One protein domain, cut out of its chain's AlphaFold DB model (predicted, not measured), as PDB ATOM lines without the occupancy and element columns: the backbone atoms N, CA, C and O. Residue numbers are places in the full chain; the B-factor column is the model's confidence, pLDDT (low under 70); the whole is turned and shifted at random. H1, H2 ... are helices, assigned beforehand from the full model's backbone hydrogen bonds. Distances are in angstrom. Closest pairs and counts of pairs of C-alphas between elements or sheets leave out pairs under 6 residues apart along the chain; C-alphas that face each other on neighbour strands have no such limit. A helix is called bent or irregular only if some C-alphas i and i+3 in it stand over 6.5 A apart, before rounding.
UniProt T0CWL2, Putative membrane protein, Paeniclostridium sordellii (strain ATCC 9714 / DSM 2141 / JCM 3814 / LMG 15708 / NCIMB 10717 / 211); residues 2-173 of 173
ATOM      1  N   GLN A   2       7.297  18.868  86.176       53.09
ATOM      2  CA  GLN A   2       6.504  20.101  86.375       53.09
ATOM      3  C   GLN A   2       7.199  21.237  87.168       53.09
ATOM      4  O   GLN A   2       6.902  22.402  86.928       53.09
ATOM      5  N   ASN A   3       8.168  20.938  88.044       67.00
ATOM      6  CA  ASN A   3       8.782  21.958  88.913       67.00
ATOM      7  C   ASN A   3       9.826  22.858  88.225       67.00
ATOM      8  O   ASN A   3       9.912  24.033  88.557       67.00
ATOM      9  N   LEU A   4      10.610  22.351  87.264       79.19
ATOM     10  CA  LEU A   4      11.722  23.128  86.688       79.19
ATOM     11  C   LEU A   4      11.240  24.203  85.712       79.19
ATOM     12  O   LEU A   4      11.692  25.341  85.783       79.19
ATOM     13  N   LEU A   5      10.289  23.862  84.836       83.88
ATOM     14  CA  LEU A   5       9.707  24.824  83.897       83.88
ATOM     15  C   LEU A   5       9.017  25.969  84.646       83.88
ATOM     16  O   LEU A   5       9.201  27.133  84.307       83.88
ATOM     17  N   HIS A   6       8.271  25.635  85.699       85.94
ATOM     18  CA  HIS A   6       7.615  26.620  86.546       85.94
ATOM     19  C   HIS A   6       8.621  27.571  87.214       85.94
ATOM     20  O   HIS A   6       8.434  28.785  87.157       85.94
ATOM     21  N   TRP A   7       9.717  27.049  87.779       86.75
ATOM     22  CA  TRP A   7      10.772  27.881  88.370       86.75
ATOM     23  C   TRP A   7      11.423  28.803  87.347       86.75
ATOM     24  O   TRP A   7      11.597  29.983  87.625       86.75
ATOM     25  N   VAL A   8      11.717  28.303  86.144       89.81
ATOM     26  CA  VAL A   8      12.281  29.124  85.065       89.81
ATOM     27  C   VAL A   8      11.329  30.258  84.682       89.81
ATOM     28  O   VAL A   8      11.761  31.404  84.579       89.81
ATOM     29  N   VAL A   9      10.033  29.970  84.525       92.44
ATOM     30  CA  VAL A   9       9.022  30.993  84.209       92.44
ATOM     31  C   VAL A   9       8.944  32.049  85.312       92.44
ATOM     32  O   VAL A   9       8.953  33.241  85.006       92.44
ATOM     33  N   ILE A  10       8.929  31.640  86.585       92.81
ATOM     34  CA  ILE A  10       8.932  32.576  87.717       92.81
ATOM     35  C   ILE A  10      10.181  33.462  87.692       92.81
ATOM     36  O   ILE A  10      10.052  34.682  87.771       92.81
ATOM     37  N   CYS A  11      11.369  32.878  87.521       95.19
ATOM     38  CA  CYS A  11      12.622  33.628  87.449       95.19
ATOM     39  C   CYS A  11      12.598  34.677  86.330       95.19
ATOM     40  O   CYS A  11      13.008  35.816  86.546       95.19
ATOM     41  N   ILE A  12      12.075  34.323  85.150       95.94
ATOM     42  CA  ILE A  12      11.938  35.251  84.018       95.94
ATOM     43  C   ILE A  12      10.987  36.399  84.371       95.94
ATOM     44  O   ILE A  12      11.327  37.560  84.150       95.94
ATOM     45  N   ILE A  13       9.818  36.101  84.945       96.62
ATOM     46  CA  ILE A  13       8.844  37.127  85.346       96.62
ATOM     47  C   ILE A  13       9.463  38.072  86.378       96.62
ATOM     48  O   ILE A  13       9.394  39.290  86.224       96.62
ATOM     49  N   TRP A  14      10.104  37.523  87.407       97.19
ATOM     50  CA  TRP A  14      10.765  38.293  88.456       97.19
ATOM     51  C   TRP A  14      11.884  39.179  87.911       97.19
ATOM     52  O   TRP A  14      11.968  40.352  88.276       97.19
ATOM     53  N   LEU A  15      12.688  38.662  86.979       97.25
ATOM     54  CA  LEU A  15      13.719  39.439  86.302       97.25
ATOM     55  C   LEU A  15      13.120  40.599  85.499       97.25
ATOM     56  O   LEU A  15      13.568  41.736  85.646       97.25
ATOM     57  N   ILE A  16      12.098  40.332  84.680       97.94
ATOM     58  CA  ILE A  16      11.439  41.350  83.851       97.94
ATOM     59  C   ILE A  16      10.844  42.448  84.734       97.94
ATOM     60  O   ILE A  16      11.100  43.629  84.498       97.94
ATOM     61  N   VAL A  17      10.089  42.069  85.770       97.38
ATOM     62  CA  VAL A  17       9.472  43.018  86.706       97.38
ATOM     63  C   VAL A  17      10.539  43.836  87.425       97.38
ATOM     64  O   VAL A  17      10.432  45.059  87.482       97.38
ATOM     65  N   GLY A  18      11.596  43.206  87.936       97.25
ATOM     66  CA  GLY A  18      12.638  43.931  88.652       97.25
ATOM     67  C   GLY A  18      13.432  44.885  87.755       97.25
ATOM     68  O   GLY A  18      13.651  46.033  88.137       97.25
ATOM     69  N   ILE A  19      13.790  44.475  86.531       97.31
ATOM     70  CA  ILE A  19      14.430  45.367  85.546       97.31
ATOM     71  C   ILE A  19      13.498  46.531  85.193       97.31
ATOM     72  O   ILE A  19      13.941  47.681  85.129       97.31
ATOM     73  N   PHE A  20      12.208  46.258  84.988       97.88
ATOM     74  CA  PHE A  20      11.212  47.293  84.735       97.88
ATOM     75  C   PHE A  20      11.150  48.307  85.886       97.88
ATOM     76  O   PHE A  20      11.217  49.510  85.632       97.88
ATOM     77  N   LEU A  21      11.105  47.844  87.139       97.38
ATOM     78  CA  LEU A  21      11.084  48.708  88.323       97.38
ATOM     79  C   LEU A  21      12.360  49.548  88.460       97.38
ATOM     80  O   LEU A  21      12.261  50.745  88.721       97.38
ATOM     81  N   ILE A  22      13.544  48.965  88.239       97.12
ATOM     82  CA  ILE A  22      14.822  49.700  88.264       97.12
ATOM     83  C   ILE A  22      14.823  50.806  87.202       97.12
ATOM     84  O   ILE A  22      15.149  51.960  87.488       97.12
ATOM     85  N   ASN A  23      14.409  50.476  85.977       96.94
ATOM     86  CA  ASN A  23      14.352  51.435  84.879       96.94
ATOM     87  C   ASN A  23      13.323  52.541  85.134       96.94
ATOM     88  O   ASN A  23      13.592  53.711  84.850       96.94
ATOM     89  N   LEU A  24      12.159  52.193  85.685       96.94
ATOM     90  CA  LEU A  24      11.117  53.148  86.052       96.94
ATOM     91  C   LEU A  24      11.595  54.086  87.166       96.94
ATOM     92  O   LEU A  24      11.401  55.297  87.062       96.94
ATOM     93  N   ALA A  25      12.255  53.550  88.195       96.56
ATOM     94  CA  ALA A  25      12.830  54.318  89.296       96.56
ATOM     95  C   ALA A  25      13.830  55.366  88.796       96.56
ATOM     96  O   ALA A  25      13.726  56.546  89.142       96.56
ATOM     97  N   LYS A  26      14.733  54.957  87.900       96.25
ATOM     98  CA  LYS A  26      15.709  55.854  87.280       96.25
ATOM     99  C   LYS A  26      15.040  56.917  86.408       96.25
ATOM    100  O   LYS A  26      15.284  58.102  86.603       96.25
ATOM    101  N   LYS A  27      14.174  56.513  85.469       95.75
ATOM    102  CA  LYS A  27      13.571  57.426  84.479       95.75
ATOM    103  C   LYS A  27      12.567  58.406  85.082       95.75
ATOM    104  O   LYS A  27      12.547  59.564  84.684       95.75
ATOM    105  N   LYS A  28      11.713  57.948  86.001       95.12
ATOM    106  CA  LYS A  28      10.590  58.745  86.525       95.12
ATOM    107  C   LYS A  28      10.921  59.473  87.826       95.12
ATOM    108  O   LYS A  28      10.337  60.516  88.096       95.12
ATOM    109  N   TYR A  29      11.831  58.928  88.633       92.56
ATOM    110  CA  TYR A  29      12.116  59.446  89.976       92.56
ATOM    111  C   TYR A  29      13.575  59.872  90.175       92.56
ATOM    112  O   TYR A  29      13.924  60.284  91.280       92.56
ATOM    113  N   GLY A  30      14.426  59.759  89.145       93.06
ATOM    114  CA  GLY A  30      15.855  60.071  89.245       93.06
ATOM    115  C   GLY A  30      16.598  59.194  90.257       93.06
ATOM    116  O   GLY A  30      17.673  59.563  90.717       93.06
ATOM    117  N   PHE A  31      16.016  58.058  90.652       94.44
ATOM    118  CA  PHE A  31      16.592  57.168  91.650       94.44
ATOM    119  C   PHE A  31      17.358  56.049  90.948       94.44
ATOM    120  O   PHE A  31      16.776  55.041  90.547       94.44
ATOM    121  N   ASP A  32      18.663  56.256  90.761       94.62
ATOM    122  CA  ASP A  32      19.544  55.280  90.123       94.62
ATOM    123  C   ASP A  32      20.114  54.295  91.154       94.62
ATOM    124  O   ASP A  32      21.009  54.613  91.936       94.62
ATOM    125  N   LEU A  33      19.593  53.066  91.155       93.00
ATOM    126  CA  LEU A  33      20.077  52.001  92.039       93.00
ATOM    127  C   LEU A  33      21.480  51.520  91.646       93.00
ATOM    128  O   LEU A  33      22.182  50.949  92.475       93.00
ATOM    129  N   LEU A  34      21.891  51.719  90.393       90.25
ATOM    130  CA  LEU A  34      23.187  51.278  89.891       90.25
ATOM    131  C   LEU A  34      24.258  52.356  90.045       90.25
ATOM    132  O   LEU A  34      25.375  52.143  89.583       90.25
ATOM    133  N   GLU A  35      23.969  53.486  90.679       88.75
ATOM    134  CA  GLU A  35      24.985  54.487  90.978       88.75
ATOM    135  C   GLU A  35      26.004  53.947  91.994       88.75
ATOM    136  O   GLU A  35      25.656  53.285  92.975       88.75
ATOM    137  N   ASN A  36      27.291  54.211  91.756       75.94
ATOM    138  CA  ASN A  36      28.345  53.801  92.678       75.94
ATOM    139  C   ASN A  36      28.299  54.657  93.941       75.94
ATOM    140  O   ASN A  36      28.517  55.866  93.882       75.94
ATOM    141  N   LYS A  37      28.112  54.015  95.097       83.25
ATOM    142  CA  LYS A  37      28.233  54.693  96.387       83.25
ATOM    143  C   LYS A  37      29.635  54.554  96.966       83.25
ATOM    144  O   LYS A  37      30.403  53.655  96.614       83.25
ATOM    145  N   ILE A  38      29.939  55.458  97.896       83.12
ATOM    146  CA  ILE A  38      31.216  55.570  98.611       83.12
ATOM    147  C   ILE A  38      31.663  54.202  99.168       83.12
ATOM    148  O   ILE A  38      30.853  53.314  99.462       83.12
ATOM    149  N   LYS A  39      32.984  54.018  99.284       88.00
ATOM    150  CA  LYS A  39      33.594  52.822  99.881       88.00
ATOM    151  C   LYS A  39      33.105  52.607 101.319       88.00
ATOM    152  O   LYS A  39      32.824  53.559 102.042       88.00
ATOM    153  N   LEU A  40      33.029  51.339 101.720       91.06
ATOM    154  CA  LEU A  40      32.649  50.962 103.078       91.06
ATOM    155  C   LEU A  40      33.730  51.383 104.082       91.06
ATOM    156  O   LEU A  40      34.925  51.278 103.810       91.06
ATOM    157  N   LYS A  41      33.296  51.827 105.259       91.94
ATOM    158  CA  LYS A  41      34.138  52.080 106.432       91.94
ATOM    159  C   LYS A  41      34.443  50.764 107.157       91.94
ATOM    160  O   LYS A  41      33.647  49.832 107.104       91.94
ATOM    161  N   GLY A  42      35.542  50.720 107.917       90.25
ATOM    162  CA  GLY A  42      35.969  49.532 108.676       90.25
ATOM    163  C   GLY A  42      34.862  48.909 109.541       90.25
ATOM    164  O   GLY A  42      34.625  47.707 109.471       90.25
ATOM    165  N   LEU A  43      34.101  49.731 110.273       92.81
ATOM    166  CA  LEU A  43      33.008  49.257 111.133       92.81
ATOM    167  C   LEU A  43      31.843  48.618 110.351       92.81
ATOM    168  O   LEU A  43      31.153  47.746 110.871       92.81
ATOM    169  N   GLN A  44      31.633  49.004 109.087       95.25
ATOM    170  CA  GLN A  44      30.588  48.398 108.257       95.25
ATOM    171  C   GLN A  44      30.923  46.939 107.928       95.25
ATOM    172  O   GLN A  44      30.014  46.121 107.878       95.25
ATOM    173  N   TYR A  45      32.204  46.579 107.792       96.50
ATOM    174  CA  TYR A  45      32.605  45.178 107.620       96.50
ATOM    175  C   TYR A  45      32.266  44.322 108.841       96.50
ATOM    176  O   TYR A  45      31.799  43.198 108.678       96.50
ATOM    177  N   VAL A  46      32.414  44.865 110.055       96.62
ATOM    178  CA  VAL A  46      31.969  44.189 111.285       96.62
ATOM    179  C   VAL A  46      30.457  43.955 111.238       96.62
ATOM    180  O   VAL A  46      30.008  42.840 111.479       96.62
ATOM    181  N   GLY A  47      29.677  44.967 110.843       97.38
ATOM    182  CA  GLY A  47      28.229  44.825 110.661       97.38
ATOM    183  C   GLY A  47      27.847  43.752 109.634       97.38
ATOM    184  O   GLY A  47      26.940  42.966 109.882       97.38
ATOM    185  N   ILE A  48      28.566  43.673 108.508       97.81
ATOM    186  CA  ILE A  48      28.352  42.652 107.469       97.81
ATOM    187  C   ILE A  48      28.580  41.248 108.034       97.81
ATOM    188  O   ILE A  48      27.739  40.368 107.855       97.81
ATOM    189  N   VAL A  49      29.701  41.045 108.732       98.00
ATOM    190  CA  VAL A  49      30.039  39.757 109.352       98.00
ATOM    191  C   VAL A  49      28.990  39.369 110.392       98.00
ATOM    192  O   VAL A  49      28.542  38.226 110.399       98.00
ATOM    193  N   LEU A  50      28.532  40.316 111.215       97.88
ATOM    194  CA  LEU A  50      27.465  40.073 112.188       97.88
ATOM    195  C   LEU A  50      26.148  39.666 111.512       97.88
ATOM    196  O   LEU A  50      25.541  38.685 111.932       97.88
ATOM    197  N   CYS A  51      25.727  40.354 110.444       97.88
ATOM    198  CA  CYS A  51      24.533  39.970 109.685       97.88
ATOM    199  C   CYS A  51      24.638  38.542 109.129       97.88
ATOM    200  O   CYS A  51      23.674  37.787 109.223       97.88
ATOM    201  N   LEU A  52      25.801  38.158 108.592       98.06
ATOM    202  CA  LEU A  52      26.031  36.804 108.079       98.06
ATOM    203  C   LEU A  52      25.995  35.753 109.192       98.06
ATOM    204  O   LEU A  52      25.312  34.748 109.039       98.06
ATOM    205  N   ILE A  53      26.673  35.994 110.319       97.94
ATOM    206  CA  ILE A  53      26.675  35.068 111.463       97.94
ATOM    207  C   ILE A  53      25.253  34.854 111.985       97.94
ATOM    208  O   ILE A  53      24.851  33.715 112.204       97.94
ATOM    209  N   VAL A  54      24.483  35.933 112.154       97.50
ATOM    210  CA  VAL A  54      23.094  35.848 112.626       97.50
ATOM    211  C   VAL A  54      22.226  35.078 111.627       97.50
ATOM    212  O   VAL A  54      21.428  34.242 112.046       97.50
ATOM    213  N   SER A  55      22.404  35.307 110.322       96.44
ATOM    214  CA  SER A  55      21.656  34.588 109.283       96.44
ATOM    215  C   SER A  55      21.976  33.092 109.272       96.44
ATOM    216  O   SER A  55      21.066  32.268 109.333       96.44
ATOM    217  N   ILE A  56      23.266  32.739 109.314       96.38
ATOM    218  CA  ILE A  56      23.731  31.346 109.357       96.38
ATOM    219  C   ILE A  56      23.219  30.653 110.620       96.38
ATOM    220  O   ILE A  56      22.726  29.533 110.547       96.38
ATOM    221  N   ALA A  57      23.297  31.308 111.783       95.50
ATOM    222  CA  ALA A  57      22.782  30.751 113.031       95.50
ATOM    223  C   ALA A  57      21.265  30.517 112.959       95.50
ATOM    224  O   ALA A  57      20.787  29.452 113.344       95.50
ATOM    225  N   SER A  58      20.518  31.480 112.410       92.50
ATOM    226  CA  SER A  58      19.074  31.363 112.192       92.50
ATOM    227  C   SER A  58      18.733  30.181 111.282       92.50
ATOM    228  O   SER A  58      17.872  29.373 111.622       92.50
ATOM    229  N   HIS A  59      19.420  30.044 110.145       93.44
ATOM    230  CA  HIS A  59      19.215  28.922 109.230       93.44
ATOM    231  C   HIS A  59      19.641  27.589 109.830       93.44
ATOM    232  O   HIS A  59      18.954  26.595 109.622       93.44
ATOM    233  N   TYR A  60      20.723  27.557 110.607       93.88
ATOM    234  CA  TYR A  60      21.172  26.341 111.272       93.88
ATOM    235  C   TYR A  60      20.126  25.816 112.257       93.88
ATOM    236  O   TYR A  60      19.874  24.614 112.301       93.88
ATOM    237  N   ILE A  61      19.490  26.714 113.018       89.88
ATOM    238  CA  ILE A  61      18.408  26.365 113.947       89.88
ATOM    239  C   ILE A  61      17.177  25.863 113.181       89.88
ATOM    240  O   ILE A  61      16.620  24.833 113.548       89.88
ATOM    241  N   ASP A  62      16.776  26.556 112.112       86.94
ATOM    242  CA  ASP A  62      15.593  26.205 111.310       86.94
ATOM    243  C   ASP A  62      15.756  24.871 110.560       86.94
ATOM    244  O   ASP A  62      14.840  24.052 110.515       86.94
ATOM    245  N   TRP A  63      16.943  24.621 110.002       90.25
ATOM    246  CA  TRP A  63      17.234  23.422 109.210       90.25
ATOM    247  C   TRP A  63      17.799  22.259 110.028       90.25
ATOM    248  O   TRP A  63      17.931  21.155 109.498       90.25
ATOM    249  N   GLY A  64      18.153  22.483 111.297       92.25
ATOM    250  CA  GLY A  64      18.833  21.492 112.135       92.25
ATOM    251  C   GLY A  64      20.255  21.163 111.665       92.25
ATOM    252  O   GLY A  64      20.751  20.066 111.915       92.25
ATOM    253  N   GLY A  65      20.908  22.080 110.946       94.50
ATOM    254  CA  GLY A  65      22.254  21.897 110.407       94.50
ATOM    255  C   GLY A  65      22.610  22.912 109.323       94.50
ATOM    256  O   GLY A  65      21.850  23.831 109.027       94.50
ATOM    257  N   PHE A  66      23.786  22.761 108.706       96.12
ATOM    258  CA  PHE A  66      24.247  23.712 107.693       96.12
ATOM    259  C   PHE A  66      23.442  23.576 106.391       96.12
ATOM    260  O   PHE A  66      23.579  22.592 105.654       96.12
ATOM    261  N   LYS A  67      22.609  24.584 106.121       95.06
ATOM    262  CA  LYS A  67      21.575  24.588 105.079       95.06
ATOM    263  C   LYS A  67      22.081  24.150 103.694       95.06
ATOM    264  O   LYS A  67      21.484  23.214 103.156       95.06
ATOM    265  N   PRO A  68      23.190  24.682 103.135       96.50
ATOM    266  CA  PRO A  68      23.660  24.261 101.812       96.50
ATOM    267  C   PRO A  68      23.968  22.768 101.687       96.50
ATOM    268  O   PRO A  68      23.648  22.152 100.670       96.50
ATOM    269  N   ILE A  69      24.561  22.162 102.722       96.62
ATOM    270  CA  ILE A  69      24.902  20.732 102.712       96.62
ATOM    271  C   ILE A  69      23.626  19.891 102.757       96.62
ATOM    272  O   ILE A  69      23.469  18.968 101.957       96.62
ATOM    273  N   LEU A  70      22.701  20.232 103.658       96.25
ATOM    274  CA  LEU A  70      21.438  19.511 103.811       96.25
ATOM    275  C   LEU A  70      20.565  19.623 102.552       96.25
ATOM    276  O   LEU A  70      19.986  18.634 102.098       96.25
ATOM    277  N   GLU A  71      20.502  20.807 101.941       95.38
ATOM    278  CA  GLU A  71      19.796  21.008 100.674       95.38
ATOM    279  C   GLU A  71      20.415  20.198  99.539       95.38
ATOM    280  O   GLU A  71      19.679  19.558  98.784       95.38
ATOM    281  N   PHE A  72      21.744  20.190  99.424       96.31
ATOM    282  CA  PHE A  72      22.441  19.419  98.399       96.31
ATOM    283  C   PHE A  72      22.169  17.917  98.540       96.31
ATOM    284  O   PHE A  72      21.815  17.263  97.558       96.31
ATOM    285  N   GLN A  73      22.252  17.387  99.765       96.25
ATOM    286  CA  GLN A  73      21.948  15.984 100.064       96.25
ATOM    287  C   GLN A  73      20.494  15.622  99.727       96.25
ATOM    288  O   GLN A  73      20.237  14.554  99.175       96.25
ATOM    289  N   ARG A  74      19.540  16.521 100.007       94.44
ATOM    290  CA  ARG A  74      18.107  16.294  99.754       94.44
ATOM    291  C   ARG A  74      17.726  16.394  98.275       94.44
ATOM    292  O   ARG A  74      16.839  15.679  97.813       94.44
ATOM    293  N   LEU A  75      18.319  17.336  97.545       93.44
ATOM    294  CA  LEU A  75      17.902  17.691  96.185       93.44
ATOM    295  C   LEU A  75      18.737  17.004  95.097       93.44
ATOM    296  O   LEU A  75      18.229  16.786  93.992       93.44
ATOM    297  N   GLY A  76      19.992  16.665  95.396       94.56
ATOM    298  CA  GLY A  76      20.987  16.268  94.405       94.56
ATOM    299  C   GLY A  76      21.418  17.432  93.503       94.56
ATOM    300  O   GLY A  76      20.826  18.512  93.508       94.56
ATOM    301  N   VAL A  77      22.446  17.198  92.682       93.69
ATOM    302  CA  VAL A  77      23.162  18.244  91.922       93.69
ATOM    303  C   VAL A  77      22.233  19.120  91.071       93.69
ATOM    304  O   VAL A  77      22.245  20.341  91.199       93.69
ATOM    305  N   LEU A  78      21.402  18.513  90.216       91.62
ATOM    306  CA  LEU A  78      20.605  19.263  89.239       91.62
ATOM    307  C   LEU A  78      19.581  20.185  89.917       91.62
ATOM    308  O   LEU A  78      19.527  21.377  89.625       91.62
ATOM    309  N   LYS A  79      18.773  19.648  90.838       91.75
ATOM    310  CA  LYS A  79      17.744  20.436  91.533       91.75
ATOM    311  C   LYS A  79      18.368  21.483  92.451       91.75
ATOM    312  O   LYS A  79      17.810  22.564  92.556       91.75
ATOM    313  N   PHE A  80      19.517  21.185  93.060       94.12
ATOM    314  CA  PHE A  80      20.260  22.145  93.870       94.12
ATOM    315  C   PHE A  80      20.699  23.365  93.047       94.12
ATOM    316  O   PHE A  80      20.438  24.494  93.449       94.12
ATOM    317  N   ILE A  81      21.261  23.158  91.848       93.50
ATOM    318  CA  ILE A  81      21.650  24.264  90.953       93.50
ATOM    319  C   ILE A  81      20.436  25.135  90.603       93.50
ATOM    320  O   ILE A  81      20.480  26.354  90.762       93.50
ATOM    321  N   PHE A  82      19.330  24.524  90.170       92.81
ATOM    322  CA  PHE A  82      18.117  25.274  89.830       92.81
ATOM    323  C   PHE A  82      17.496  25.990  91.039       92.81
ATOM    324  O   PHE A  82      17.002  27.104  90.885       92.81
ATOM    325  N   GLN A  83      17.560  25.392  92.231       93.75
ATOM    326  CA  GLN A  83      17.103  26.011  93.476       93.75
ATOM    327  C   GLN A  83      17.917  27.271  93.802       93.75
ATOM    328  O   GLN A  83      17.344  28.287  94.175       93.75
ATOM    329  N   TYR A  84      19.238  27.243  93.614       94.94
ATOM    330  CA  TYR A  84      20.105  28.387  93.917       94.94
ATOM    331  C   TYR A  84      19.982  29.497  92.867       94.94
ATOM    332  O   TYR A  84      20.035  30.678  93.207       94.94
ATOM    333  N   ILE A  85      19.714  29.137  91.607       95.00
ATOM    334  CA  ILE A  85      19.300  30.108  90.585       95.00
ATOM    335  C   ILE A  85      17.979  30.765  91.002       95.00
ATOM    336  O   ILE A  85      17.876  31.987  90.980       95.00
ATOM    337  N   TYR A  86      16.986  29.978  91.421       95.50
ATOM    338  CA  TYR A  86      15.712  30.506  91.908       95.50
ATOM    339  C   TYR A  86      15.899  31.453  93.104       95.50
ATOM    340  O   TYR A  86      15.377  32.565  93.079       95.50
ATOM    341  N   TYR A  87      16.717  31.071  94.091       96.25
ATOM    342  CA  TYR A  87      17.046  31.919  95.240       96.25
ATOM    343  C   TYR A  87      17.712  33.235  94.838       96.25
ATOM    344  O   TYR A  87      17.420  34.266  95.434       96.25
ATOM    345  N   LEU A  88      18.557  33.250  93.801       97.62
ATOM    346  CA  LEU A  88      19.140  34.495  93.300       97.62
ATOM    347  C   LEU A  88      18.058  35.472  92.807       97.62
ATOM    348  O   LEU A  88      18.110  36.658  93.133       97.62
ATOM    349  N   PHE A  89      17.068  34.984  92.053       97.44
ATOM    350  CA  PHE A  89      15.962  35.820  91.571       97.44
ATOM    351  C   PHE A  89      14.985  36.210  92.686       97.44
ATOM    352  O   PHE A  89      14.479  37.334  92.684       97.44
ATOM    353  N   GLU A  90      14.751  35.325  93.657       95.94
ATOM    354  CA  GLU A  90      13.949  35.637  94.843       95.94
ATOM    355  C   GLU A  90      14.599  36.765  95.654       95.94
ATOM    356  O   GLU A  90      13.970  37.787  95.936       95.94
ATOM    357  N   VAL A  91      15.896  36.635  95.944       97.94
ATOM    358  CA  VAL A  91      16.671  37.646  96.667       97.94
ATOM    359  C   VAL A  91      16.748  38.954  95.890       97.94
ATOM    360  O   VAL A  91      16.693  40.027  96.494       97.94
ATOM    361  N   PHE A  92      16.845  38.903  94.562       98.12
ATOM    362  CA  PHE A  92      16.785  40.098  93.729       98.12
ATOM    363  C   PHE A  92      15.492  40.891  93.971       98.12
ATOM    364  O   PHE A  92      15.560  42.093  94.239       98.12
ATOM    365  N   LEU A  93      14.328  40.233  93.978       97.31
ATOM    366  CA  LEU A  93      13.063  40.902  94.293       97.31
ATOM    367  C   LEU A  93      12.978  41.368  95.745       97.31
ATOM    368  O   LEU A  93      12.563  42.500  95.988       97.31
ATOM    369  N   ILE A  94      13.401  40.535  96.697       97.56
ATOM    370  CA  ILE A  94      13.469  40.897  98.119       97.56
ATOM    371  C   ILE A  94      14.293  42.179  98.304       97.56
ATOM    372  O   ILE A  94      13.855  43.116  98.973       97.56
ATOM    373  N   THR A  95      15.451  42.263  97.648       98.31
ATOM    374  CA  THR A  95      16.331  43.433  97.692       98.31
ATOM    375  C   THR A  95      15.619  44.672  97.146       98.31
ATOM    376  O   THR A  95      15.701  45.742  97.747       98.31
ATOM    377  N   LEU A  96      14.872  44.549  96.043       98.12
ATOM    378  CA  LEU A  96      14.091  45.661  95.495       98.12
ATOM    379  C   LEU A  96      12.970  46.111  96.439       98.12
ATOM    380  O   LEU A  96      12.791  47.317  96.611       98.12
ATOM    381  N   ILE A  97      12.260  45.181  97.086       98.19
ATOM    382  CA  ILE A  97      11.252  45.507  98.108       98.19
ATOM    383  C   ILE A  97      11.900  46.326  99.222       98.19
ATOM    384  O   ILE A  97      11.421  47.420  99.526       98.19
ATOM    385  N   VAL A  98      13.023  45.849  99.775       98.62
ATOM    386  CA  VAL A  98      13.758  46.554 100.834       98.62
ATOM    387  C   VAL A  98      14.143  47.958 100.382       98.62
ATOM    388  O   VAL A  98      13.871  48.923 101.088       98.62
ATOM    389  N   ILE A  99      14.740  48.098  99.199       98.12
ATOM    390  CA  ILE A  99      15.240  49.385  98.706       98.12
ATOM    391  C   ILE A  99      14.106  50.385  98.480       98.12
ATOM    392  O   ILE A  99      14.200  51.535  98.920       98.12
ATOM    393  N   PHE A 100      13.038  49.979  97.793       98.25
ATOM    394  CA  PHE A 100      11.941  50.890  97.477       98.25
ATOM    395  C   PHE A 100      11.140  51.269  98.719       98.25
ATOM    396  O   PHE A 100      10.818  52.446  98.890       98.25
ATOM    397  N   ALA A 101      10.884  50.315  99.616       98.31
ATOM    398  CA  ALA A 101      10.247  50.597 100.895       98.31
ATOM    399  C   ALA A 101      11.117  51.514 101.763       98.31
ATOM    400  O   ALA A 101      10.615  52.511 102.282       98.31
ATOM    401  N   GLN A 102      12.429  51.255 101.846       98.38
ATOM    402  CA  GLN A 102      13.360  52.134 102.552       98.38
ATOM    403  C   GLN A 102      13.271  53.559 101.999       98.38
ATOM    404  O   GLN A 102      13.030  54.500 102.751       98.38
ATOM    405  N   LYS A 103      13.370  53.724 100.674       97.38
ATOM    406  CA  LYS A 103      13.328  55.043 100.033       97.38
ATOM    407  C   LYS A 103      12.007  55.780 100.271       97.38
ATOM    408  O   LYS A 103      12.020  56.993 100.488       97.38
ATOM    409  N   ALA A 104      10.877  55.077 100.204       97.25
ATOM    410  CA  ALA A 104       9.557  55.664 100.415       97.25
ATOM    411  C   ALA A 104       9.395  56.177 101.853       97.25
ATOM    412  O   ALA A 104       9.048  57.340 102.061       97.25
ATOM    413  N   PHE A 105       9.723  55.342 102.837       98.06
ATOM    414  CA  PHE A 105       9.552  55.679 104.247       98.06
ATOM    415  C   PHE A 105      10.570  56.719 104.723       98.06
ATOM    416  O   PHE A 105      10.193  57.635 105.445       98.06
ATOM    417  N   GLU A 106      11.819  56.692 104.252       97.62
ATOM    418  CA  GLU A 106      12.778  57.776 104.518       97.62
ATOM    419  C   GLU A 106      12.256  59.126 104.012       97.62
ATOM    420  O   GLU A 106      12.389  60.153 104.683       97.62
ATOM    421  N   LYS A 107      11.605  59.137 102.840       96.38
ATOM    422  CA  LYS A 107      11.014  60.358 102.284       96.38
ATOM    423  C   LYS A 107       9.853  60.874 103.134       96.38
ATOM    424  O   LYS A 107       9.717  62.097 103.242       96.38
ATOM    425  N   TRP A 108       9.038  59.982 103.695       97.75
ATOM    426  CA  TRP A 108       7.880  60.323 104.524       97.75
ATOM    427  C   TRP A 108       8.275  60.739 105.941       97.75
ATOM    428  O   TRP A 108       7.871  61.803 106.395       97.75
ATOM    429  N   PHE A 109       9.112  59.942 106.604       97.00
ATOM    430  CA  PHE A 109       9.461  60.104 108.017       97.00
ATOM    431  C   PHE A 109      10.722  60.934 108.261       97.00
ATOM    432  O   PHE A 109      11.024  61.246 109.408       97.00
ATOM    433  N   LYS A 110      11.473  61.289 107.207       96.75
ATOM    434  CA  LYS A 110      12.708  62.095 107.292       96.75
ATOM    435  C   LYS A 110      13.764  61.514 108.239       96.75
ATOM    436  O   LYS A 110      14.586  62.243 108.783       96.75
ATOM    437  N   ASN A 111      13.753  60.197 108.417       95.88
ATOM    438  CA  ASN A 111      14.705  59.478 109.246       95.88
ATOM    439  C   ASN A 111      15.365  58.395 108.400       95.88
ATOM    440  O   ASN A 111      14.680  57.599 107.775       95.88
ATOM    441  N   GLU A 112      16.690  58.379 108.382       94.19
ATOM    442  CA  GLU A 112      17.503  57.512 107.536       94.19
ATOM    443  C   GLU A 112      18.165  56.343 108.279       94.19
ATOM    444  O   GLU A 112      18.867  55.550 107.647       94.19
ATOM    445  N   THR A 113      17.975  56.248 109.599       95.31
ATOM    446  CA  THR A 113      18.634  55.254 110.465       95.31
ATOM    447  C   THR A 113      17.773  54.022 110.731       95.31
ATOM    448  O   THR A 113      18.302  52.976 111.102       95.31
ATOM    449  N   ILE A 114      16.458  54.123 110.528       97.69
ATOM    450  CA  ILE A 114      15.511  53.027 110.757       97.69
ATOM    451  C   ILE A 114      15.460  52.118 109.517       97.69
ATOM    452  O   ILE A 114      15.314  52.628 108.402       97.69
ATOM    453  N   PRO A 115      15.532  50.779 109.667       98.06
ATOM    454  CA  PRO A 115      15.486  49.828 108.552       98.06
ATOM    455  C   PRO A 115      14.047  49.592 108.060       98.06
ATOM    456  O   PRO A 115      13.546  48.468 108.074       98.06
ATOM    457  N   TYR A 116      13.362  50.646 107.609       98.62
ATOM    458  CA  TYR A 116      11.992  50.573 107.090       98.62
ATOM    459  C   TYR A 116      11.806  49.518 106.004       98.62
ATOM    460  O   TYR A 116      10.796  48.818 105.996       98.62
ATOM    461  N   GLY A 117      12.788  49.368 105.113       98.38
ATOM    462  CA  GLY A 117      12.757  48.341 104.080       98.38
ATOM    463  C   GLY A 117      12.673  46.930 104.657       98.38
ATOM    464  O   GLY A 117      11.905  46.107 104.164       98.38
ATOM    465  N   GLY A 118      13.400  46.677 105.747       98.38
ATOM    466  CA  GLY A 118      13.339  45.406 106.465       98.38
ATOM    467  C   GLY A 118      12.034  45.217 107.222       98.38
ATOM    468  O   GLY A 118      11.495  44.120 107.222       98.38
ATOM    469  N   ILE A 119      11.478  46.280 107.810       98.50
ATOM    470  CA  ILE A 119      10.167  46.227 108.479       98.50
ATOM    471  C   ILE A 119       9.068  45.864 107.470       98.50
ATOM    472  O   ILE A 119       8.288  44.945 107.708       98.50
ATOM    473  N   VAL A 120       9.023  46.533 106.314       98.50
ATOM    474  CA  VAL A 120       8.038  46.226 105.264       98.50
ATOM    475  C   VAL A 120       8.214  44.800 104.750       98.50
ATOM    476  O   VAL A 120       7.226  44.085 104.576       98.50
ATOM    477  N   LEU A 121       9.453  44.351 104.556       98.38
ATOM    478  CA  LEU A 121       9.719  42.982 104.131       98.38
ATOM    479  C   LEU A 121       9.315  41.954 105.200       98.38
ATOM    480  O   LEU A 121       8.707  40.937 104.872       98.38
ATOM    481  N   ALA A 122       9.596  42.226 106.474       98.00
ATOM    482  CA  ALA A 122       9.195  41.380 107.591       98.00
ATOM    483  C   ALA A 122       7.675  41.180 107.622       98.00
ATOM    484  O   ALA A 122       7.208  40.062 107.817       98.00
ATOM    485  N   LEU A 123       6.908  42.242 107.368       97.12
ATOM    486  CA  LEU A 123       5.447  42.197 107.357       97.12
ATOM    487  C   LEU A 123       4.874  41.515 106.106       97.12
ATOM    488  O   LEU A 123       3.921  40.752 106.211       97.12
ATOM    489  N   THR A 124       5.434  41.790 104.926       95.44
ATOM    490  CA  THR A 124       4.842  41.359 103.643       95.44
ATOM    491  C   THR A 124       5.349  40.006 103.154       95.44
ATOM    492  O   THR A 124       4.578  39.236 102.591       95.44
ATOM    493  N   TRP A 125       6.626  39.701 103.374       94.25
ATOM    494  CA  TRP A 125       7.234  38.422 103.013       94.25
ATOM    495  C   TRP A 125       7.363  37.529 104.246       94.25
ATOM    496  O   TRP A 125       6.890  36.397 104.227       94.25
ATOM    497  N   GLY A 126       7.915  38.046 105.347       93.31
ATOM    498  CA  GLY A 126       8.177  37.265 106.559       93.31
ATOM    499  C   GLY A 126       6.918  36.674 107.197       93.31
ATOM    500  O   GLY A 126       6.744  35.460 107.210       93.31
ATOM    501  N   LEU A 127       5.986  37.516 107.652       94.56
ATOM    502  CA  LEU A 127       4.741  37.056 108.279       94.56
ATOM    503  C   LEU A 127       3.838  36.273 107.321       94.56
ATOM    504  O   LEU A 127       3.078  35.413 107.764       94.56
ATOM    505  N   MET A 128       3.954  36.491 106.008       94.06
ATOM    506  CA  MET A 128       3.217  35.697 105.023       94.06
ATOM    507  C   MET A 128       3.633  34.214 105.039       94.06
ATOM    508  O   MET A 128       2.843  33.349 104.649       94.06
ATOM    509  N   HIS A 129       4.817  33.886 105.575       92.19
ATOM    510  CA  HIS A 129       5.226  32.498 105.802       92.19
ATOM    511  C   HIS A 129       4.394  31.784 106.869       92.19
ATOM    512  O   HIS A 129       4.293  30.562 106.811       92.19
ATOM    513  N   ILE A 130       3.720  32.502 107.779       94.25
ATOM    514  CA  ILE A 130       2.761  31.869 108.699       94.25
ATOM    515  C   ILE A 130       1.663  31.175 107.895       94.25
ATOM    516  O   ILE A 130       1.336  30.019 108.154       94.25
ATOM    517  N   VAL A 131       1.136  31.863 106.881       93.38
ATOM    518  CA  VAL A 131       0.062  31.348 106.031       93.38
ATOM    519  C   VAL A 131       0.603  30.309 105.050       93.38
ATOM    520  O   VAL A 131       0.042  29.225 104.936       93.38
ATOM    521  N   SER A 132       1.709  30.603 104.357       90.00
ATOM    522  CA  SER A 132       2.215  29.720 103.295       90.00
ATOM    523  C   SER A 132       2.894  28.445 103.810       90.00
ATOM    524  O   SER A 132       2.933  27.448 103.088       90.00
ATOM    525  N   LYS A 133       3.426  28.453 105.041       87.19
ATOM    526  CA  LYS A 133       4.070  27.292 105.685       87.19
ATOM    527  C   LYS A 133       3.245  26.689 106.822       87.19
ATOM    528  O   LYS A 133       3.637  25.653 107.347       87.19
ATOM    529  N   GLY A 134       2.135  27.321 107.212       91.38
ATOM    530  CA  GLY A 134       1.276  26.855 108.304       91.38
ATOM    531  C   GLY A 134       1.946  26.883 109.683       91.38
ATOM    532  O   GLY A 134       1.544  26.131 110.565       91.38
ATOM    533  N   SER A 135       2.986  27.704 109.873       92.75
ATOM    534  CA  SER A 135       3.783  27.736 111.105       92.75
ATOM    535  C   SER A 135       4.082  29.164 111.548       92.75
ATOM    536  O   SER A 135       4.764  29.922 110.855       92.75
ATOM    537  N   ILE A 136       3.601  29.512 112.746       94.31
ATOM    538  CA  ILE A 136       3.865  30.809 113.385       94.31
ATOM    539  C   ILE A 136       5.367  30.987 113.607       94.31
ATOM    540  O   ILE A 136       5.910  32.040 113.288       94.31
ATOM    541  N   THR A 137       6.048  29.950 114.095       92.06
ATOM    542  CA  THR A 137       7.490  29.989 114.364       92.06
ATOM    543  C   THR A 137       8.285  30.287 113.098       92.06
ATOM    544  O   THR A 137       9.126  31.184 113.111       92.06
ATOM    545  N   VAL A 138       7.973  29.604 111.988       90.62
ATOM    546  CA  VAL A 138       8.642  29.844 110.699       90.62
ATOM    547  C   VAL A 138       8.388  31.272 110.230       90.62
ATOM    548  O   VAL A 138       9.325  31.963 109.850       90.62
ATOM    549  N   GLY A 139       7.148  31.760 110.316       93.69
ATOM    550  CA  GLY A 139       6.842  33.128 109.903       93.69
ATOM    551  C   GLY A 139       7.474  34.215 110.773       93.69
ATOM    552  O   GLY A 139       7.923  35.224 110.237       93.69
ATOM    553  N   LEU A 140       7.584  34.013 112.089       95.06
ATOM    554  CA  LEU A 140       8.301  34.938 112.973       95.06
ATOM    555  C   LEU A 140       9.806  34.939 112.685       95.06
ATOM    556  O   LEU A 140      10.411  36.010 112.630       95.06
ATOM    557  N   LEU A 141      10.400  33.769 112.437       93.06
ATOM    558  CA  LEU A 141      11.806  33.665 112.056       93.06
ATOM    559  C   LEU A 141      12.065  34.318 110.689       93.06
ATOM    560  O   LEU A 141      13.012  35.088 110.536       93.06
ATOM    561  N   SER A 142      11.180  34.101 109.711       93.38
ATOM    562  CA  SER A 142      11.231  34.773 108.408       93.38
ATOM    563  C   SER A 142      11.019  36.288 108.523       93.38
ATOM    564  O   SER A 142      11.664  37.049 107.805       93.38
ATOM    565  N   ALA A 143      10.161  36.759 109.435       96.75
ATOM    566  CA  ALA A 143       9.983  38.184 109.711       96.75
ATOM    567  C   ALA A 143      11.243  38.808 110.322       96.75
ATOM    568  O   ALA A 143      11.674  39.875 109.883       96.75
ATOM    569  N   PHE A 144      11.886  38.117 111.263       96.50
ATOM    570  CA  PHE A 144      13.189  38.521 111.782       96.50
ATOM    571  C   PHE A 144      14.250  38.587 110.670       96.50
ATOM    572  O   PHE A 144      14.953  39.591 110.556       96.50
ATOM    573  N   GLY A 145      14.306  37.582 109.790       95.81
ATOM    574  CA  GLY A 145      15.170  37.598 108.605       95.81
ATOM    575  C   GLY A 145      14.885  38.789 107.682       95.81
ATOM    576  O   GLY A 145      15.809  39.472 107.243       95.81
ATOM    577  N   GLY A 146      13.608  39.113 107.464       97.06
ATOM    578  CA  GLY A 146      13.193  40.288 106.701       97.06
ATOM    579  C   GLY A 146      13.724  41.599 107.291       97.06
ATOM    580  O   GLY A 146      14.301  42.420 106.572       97.06
ATOM    581  N   PHE A 147      13.606  41.765 108.611       98.06
ATOM    582  CA  PHE A 147      14.189  42.903 109.320       98.06
ATOM    583  C   PHE A 147      15.715  42.950 109.156       98.06
ATOM    584  O   PHE A 147      16.262  44.001 108.811       98.06
ATOM    585  N   LEU A 148      16.389  41.806 109.321       98.12
ATOM    586  CA  LEU A 148      17.840  41.684 109.196       98.12
ATOM    587  C   LEU A 148      18.339  42.057 107.790       98.12
ATOM    588  O   LEU A 148      19.371  42.717 107.677       98.12
ATOM    589  N   TYR A 149      17.601  41.728 106.722       98.38
ATOM    590  CA  TYR A 149      17.915  42.196 105.366       98.38
ATOM    591  C   TYR A 149      17.844  43.726 105.254       98.38
ATOM    592  O   TYR A 149      18.735  44.349 104.676       98.38
ATOM    593  N   GLY A 150      16.842  44.366 105.862       98.19
ATOM    594  CA  GLY A 150      16.791  45.830 105.943       98.19
ATOM    595  C   GLY A 150      17.986  46.427 106.684       98.19
ATOM    596  O   GLY A 150      18.587  47.393 106.214       98.19
ATOM    597  N   SER A 151      18.380  45.828 107.809       98.19
ATOM    598  CA  SER A 151      19.582  46.236 108.544       98.19
ATOM    599  C   SER A 151      20.846  46.070 107.700       98.19
ATOM    600  O   SER A 151      21.654  46.995 107.631       98.19
ATOM    601  N   ALA A 152      20.991  44.949 106.992       98.19
ATOM    602  CA  ALA A 152      22.112  44.697 106.090       98.19
ATOM    603  C   ALA A 152      22.196  45.756 104.977       98.19
ATOM    604  O   ALA A 152      23.287  46.245 104.676       98.19
ATOM    605  N   TYR A 153      21.054  46.183 104.422       98.25
ATOM    606  CA  TYR A 153      20.997  47.275 103.445       98.25
ATOM    607  C   TYR A 153      21.551  48.595 104.004       98.25
ATOM    608  O   TYR A 153      22.328  49.281 103.332       98.25
ATOM    609  N   LEU A 154      21.199  48.942 105.245       97.50
ATOM    610  CA  LEU A 154      21.742  50.128 105.914       97.50
ATOM    611  C   LEU A 154      23.242  49.987 106.194       97.50
ATOM    612  O   LEU A 154      24.006  50.915 105.920       97.50
ATOM    613  N   VAL A 155      23.675  48.817 106.672       97.12
ATOM    614  CA  VAL A 155      25.081  48.514 106.976       97.12
ATOM    615  C   VAL A 155      25.969  48.711 105.752       97.12
ATOM    616  O   VAL A 155      27.044  49.291 105.884       97.12
ATOM    617  N   VAL A 156      25.525  48.324 104.554       96.56
ATOM    618  CA  VAL A 156      26.298  48.526 103.314       96.56
ATOM    619  C   VAL A 156      26.165  49.934 102.714       96.56
ATOM    620  O   VAL A 156      26.542  50.164 101.564       96.56
ATOM    621  N   GLY A 157      25.640  50.898 103.474       95.19
ATOM    622  CA  GLY A 157      25.517  52.291 103.045       95.19
ATOM    623  C   GLY A 157      24.429  52.503 101.994       95.19
ATOM    624  O   GLY A 157      24.552  53.389 101.144       95.19
ATOM    625  N   LYS A 158      23.372  51.682 102.028       95.31
ATOM    626  CA  LYS A 158      22.243  51.742 101.090       95.31
ATOM    627  C   LYS A 158      22.675  51.542  99.630       95.31
ATOM    628  O   LYS A 158      22.069  52.110  98.718       95.31
ATOM    629  N   ASP A 159      23.756  50.802  99.399       95.56
ATOM    630  CA  ASP A 159      24.296  50.506  98.072       95.56
ATOM    631  C   ASP A 159      23.735  49.179  97.559       95.56
ATOM    632  O   ASP A 159      24.033  48.121  98.112       95.56
ATOM    633  N   TYR A 160      22.941  49.229  96.488       95.38
ATOM    634  CA  TYR A 160      22.342  48.045  95.867       95.38
ATOM    635  C   TYR A 160      23.387  47.010  95.432       95.38
ATOM    636  O   TYR A 160      23.193  45.816  95.651       95.38
ATOM    637  N   ARG A 161      24.523  47.453  94.874       94.88
ATOM    638  CA  ARG A 161      25.577  46.569  94.351       94.88
ATOM    639  C   ARG A 161      26.256  45.768  95.458       94.88
ATOM    640  O   ARG A 161      26.787  44.696  95.198       94.88
ATOM    641  N   LYS A 162      26.242  46.294  96.686       96.00
ATOM    642  CA  LYS A 162      26.765  45.632  97.890       96.00
ATOM    643  C   LYS A 162      25.674  44.848  98.622       96.00
ATOM    644  O   LYS A 162      25.940  43.778  99.157       96.00
ATOM    645  N   ALA A 163      24.450  45.370  98.630       97.19
ATOM    646  CA  ALA A 163      23.311  44.772  99.312       97.19
ATOM    647  C   ALA A 163      22.867  43.465  98.664       97.19
ATOM    648  O   ALA A 163      22.684  42.488  99.376       97.19
ATOM    649  N   LEU A 164      22.751  43.425  97.332       97.56
ATOM    650  CA  LEU A 164      22.313  42.231  96.612       97.56
ATOM    651  C   LEU A 164      23.189  40.996  96.913       97.56
ATOM    652  O   LEU A 164      22.633  39.985  97.341       97.56
ATOM    653  N   PRO A 165      24.531  41.032  96.752       97.62
ATOM    654  CA  PRO A 165      25.358  39.872  97.075       97.62
ATOM    655  C   PRO A 165      25.344  39.542  98.572       97.62
ATOM    656  O   PRO A 165      25.344  38.366  98.922       97.62
ATOM    657  N   LEU A 166      25.282  40.541  99.462       98.25
ATOM    658  CA  LEU A 166      25.185  40.295 100.903       98.25
ATOM    659  C   LEU A 166      23.880  39.579 101.273       98.25
ATOM    660  O   LEU A 166      23.920  38.558 101.949       98.25
ATOM    661  N   MET A 167      22.737  40.081 100.809       98.44
ATOM    662  CA  MET A 167      21.435  39.460 101.056       98.44
ATOM    663  C   MET A 167      21.354  38.069 100.438       98.44
ATOM    664  O   MET A 167      20.767  37.182 101.042       98.44
ATOM    665  N   TYR A 168      21.983  37.853  99.279       98.50
ATOM    666  CA  TYR A 168      22.041  36.528  98.668       98.50
ATOM    667  C   TYR A 168      22.806  35.549  99.550       98.50
ATOM    668  O   TYR A 168      22.285  34.482  99.855       98.50
ATOM    669  N   LEU A 169      23.993  35.938 100.029       98.25
ATOM    670  CA  LEU A 169      24.767  35.125 100.965       98.25
ATOM    671  C   LEU A 169      23.994  34.861 102.256       98.25
ATOM    672  O   LEU A 169      23.932  33.720 102.687       98.25
ATOM    673  N   MET A 170      23.363  35.882 102.836       98.06
ATOM    674  CA  MET A 170      22.525  35.712 104.022       98.06
ATOM    675  C   MET A 170      21.360  34.746 103.769       98.06
ATOM    676  O   MET A 170      21.016  33.983 104.660       98.06
ATOM    677  N   PHE A 171      20.759  34.760 102.579       96.81
ATOM    678  CA  PHE A 171      19.625  33.903 102.240       96.81
ATOM    679  C   PHE A 171      20.034  32.440 102.025       96.81
ATOM    680  O   PHE A 171      19.292  31.535 102.407       96.81
ATOM    681  N   VAL A 172      21.181  32.184 101.390       96.38
ATOM    682  CA  VAL A 172      21.592  30.815 101.029       96.38
ATOM    683  C   VAL A 172      22.432  30.115 102.099       96.38
ATOM    684  O   VAL A 172      22.385  28.890 102.156       96.38
ATOM    685  N   LEU A 173      23.171  30.860 102.929       93.62
ATOM    686  CA  LEU A 173      24.013  30.327 104.012       93.62
ATOM    687  C   LEU A 173      23.236  30.222 105.323       93.62
ATOM    688  O   LEU A 173      23.252  29.127 105.923       93.62
TER     689      LEU A 173
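Overview. This is residues 2 to 173 of the 173 residues of the protein "Putative membrane protein" of Paeniclostridium sordellii (strain ATCC 9714 / DSM 2141 / JCM 3814 / LMG 15708 / NCIMB 10717 / 211) (UniProt T0CWL2). A long helix arm, H3b, runs through the middle of a compact helical body, with H1 packed along one side of it and H4, H6 and H7 packed on it away from H1, while H2 and H5 lie farther out, each packed on H6. There H2, H6 and H7 make a small up-and-down bundle, each running against the one before it, while H4 packs beside H6, and the short arm H3a folds back sharply from H3b at one end. The printed part has 172 residues, 143 of them in seven named helices in order H1 to H7, with no named strand, and its class is all helix. The whole is compact, with a radius of gyration of the C-alphas of 16.4 A, and spans 45 by 34 by 31 A.

Along the chain. Find C-alpha 2 at (6.504, 20.101, 86.375); from there H1 runs through residue 29, 39.9 A. H2 is residues 42 to 63, 32.1 A. H3, residues 67 to 109, was assigned as one helix by its hydrogen bonds but is bent: C-alphas 74 and 77 are 9.5 A apart. Its arms are H3a, residues 67 to 74, and H3b, residues 77 to 109, 46.9 A, beginning at (23.162, 18.244, 91.922). Next come H4, residues 116 to 126, H5, residues 128 to 133, and H6, residues 136 to 155, 28.4 A. H7, residues 160 to 172, 18.0 A, ends at (21.592, 30.815, 101.029).

Arrangement. Start at H6, which touches five others, as does H3 taken whole. H6 touches H4 at Gly 150 and Gly 118, C-alphas 3.5 A apart, at a shallow tilt of 26 degrees, opposite ways. H6 and H7 form a helical hairpin, closest at the C-alphas of Tyr 153 and Ala 163, 5.4 A. H2 touches H6 at Gln 44 and Val 155, C-alphas 5.7 A apart. H5 touches H6 at Ile 130 and Gly 139, C-alphas 4.4 A apart. H3b touches H7 at a steep tilt of 49 degrees, with the C-alphas of Val 91 and Tyr 168 closest at 5.8 A. With residues 82 to 96 alone, H3b touches H1, closest at the C-alphas of Phe 89 and Cys 11, 5.7 A; H1 and H2 are apart. H3a touches H2 only at the corner, and only just, with 3 pairs of C-alphas within 8 A; the closest are His 59 and Lys 67, 6.4 A. Every O i to N i+4 pair is within hydrogen-bond range in H3a, H3b, H4, H5 and H6; H1 has 23 of 24, H2 17 of 18 and H7 8 of 9.

Size, cuts and confidence. The C-alphas of Gly 76 and Lys 110 are farthest apart, 48.3 A. The printed part has no cut. The link from H1 to H2, residues 30 to 41, is long. Mean pLDDT of the printed part is 94.6, with residues 2 to 3 under 70.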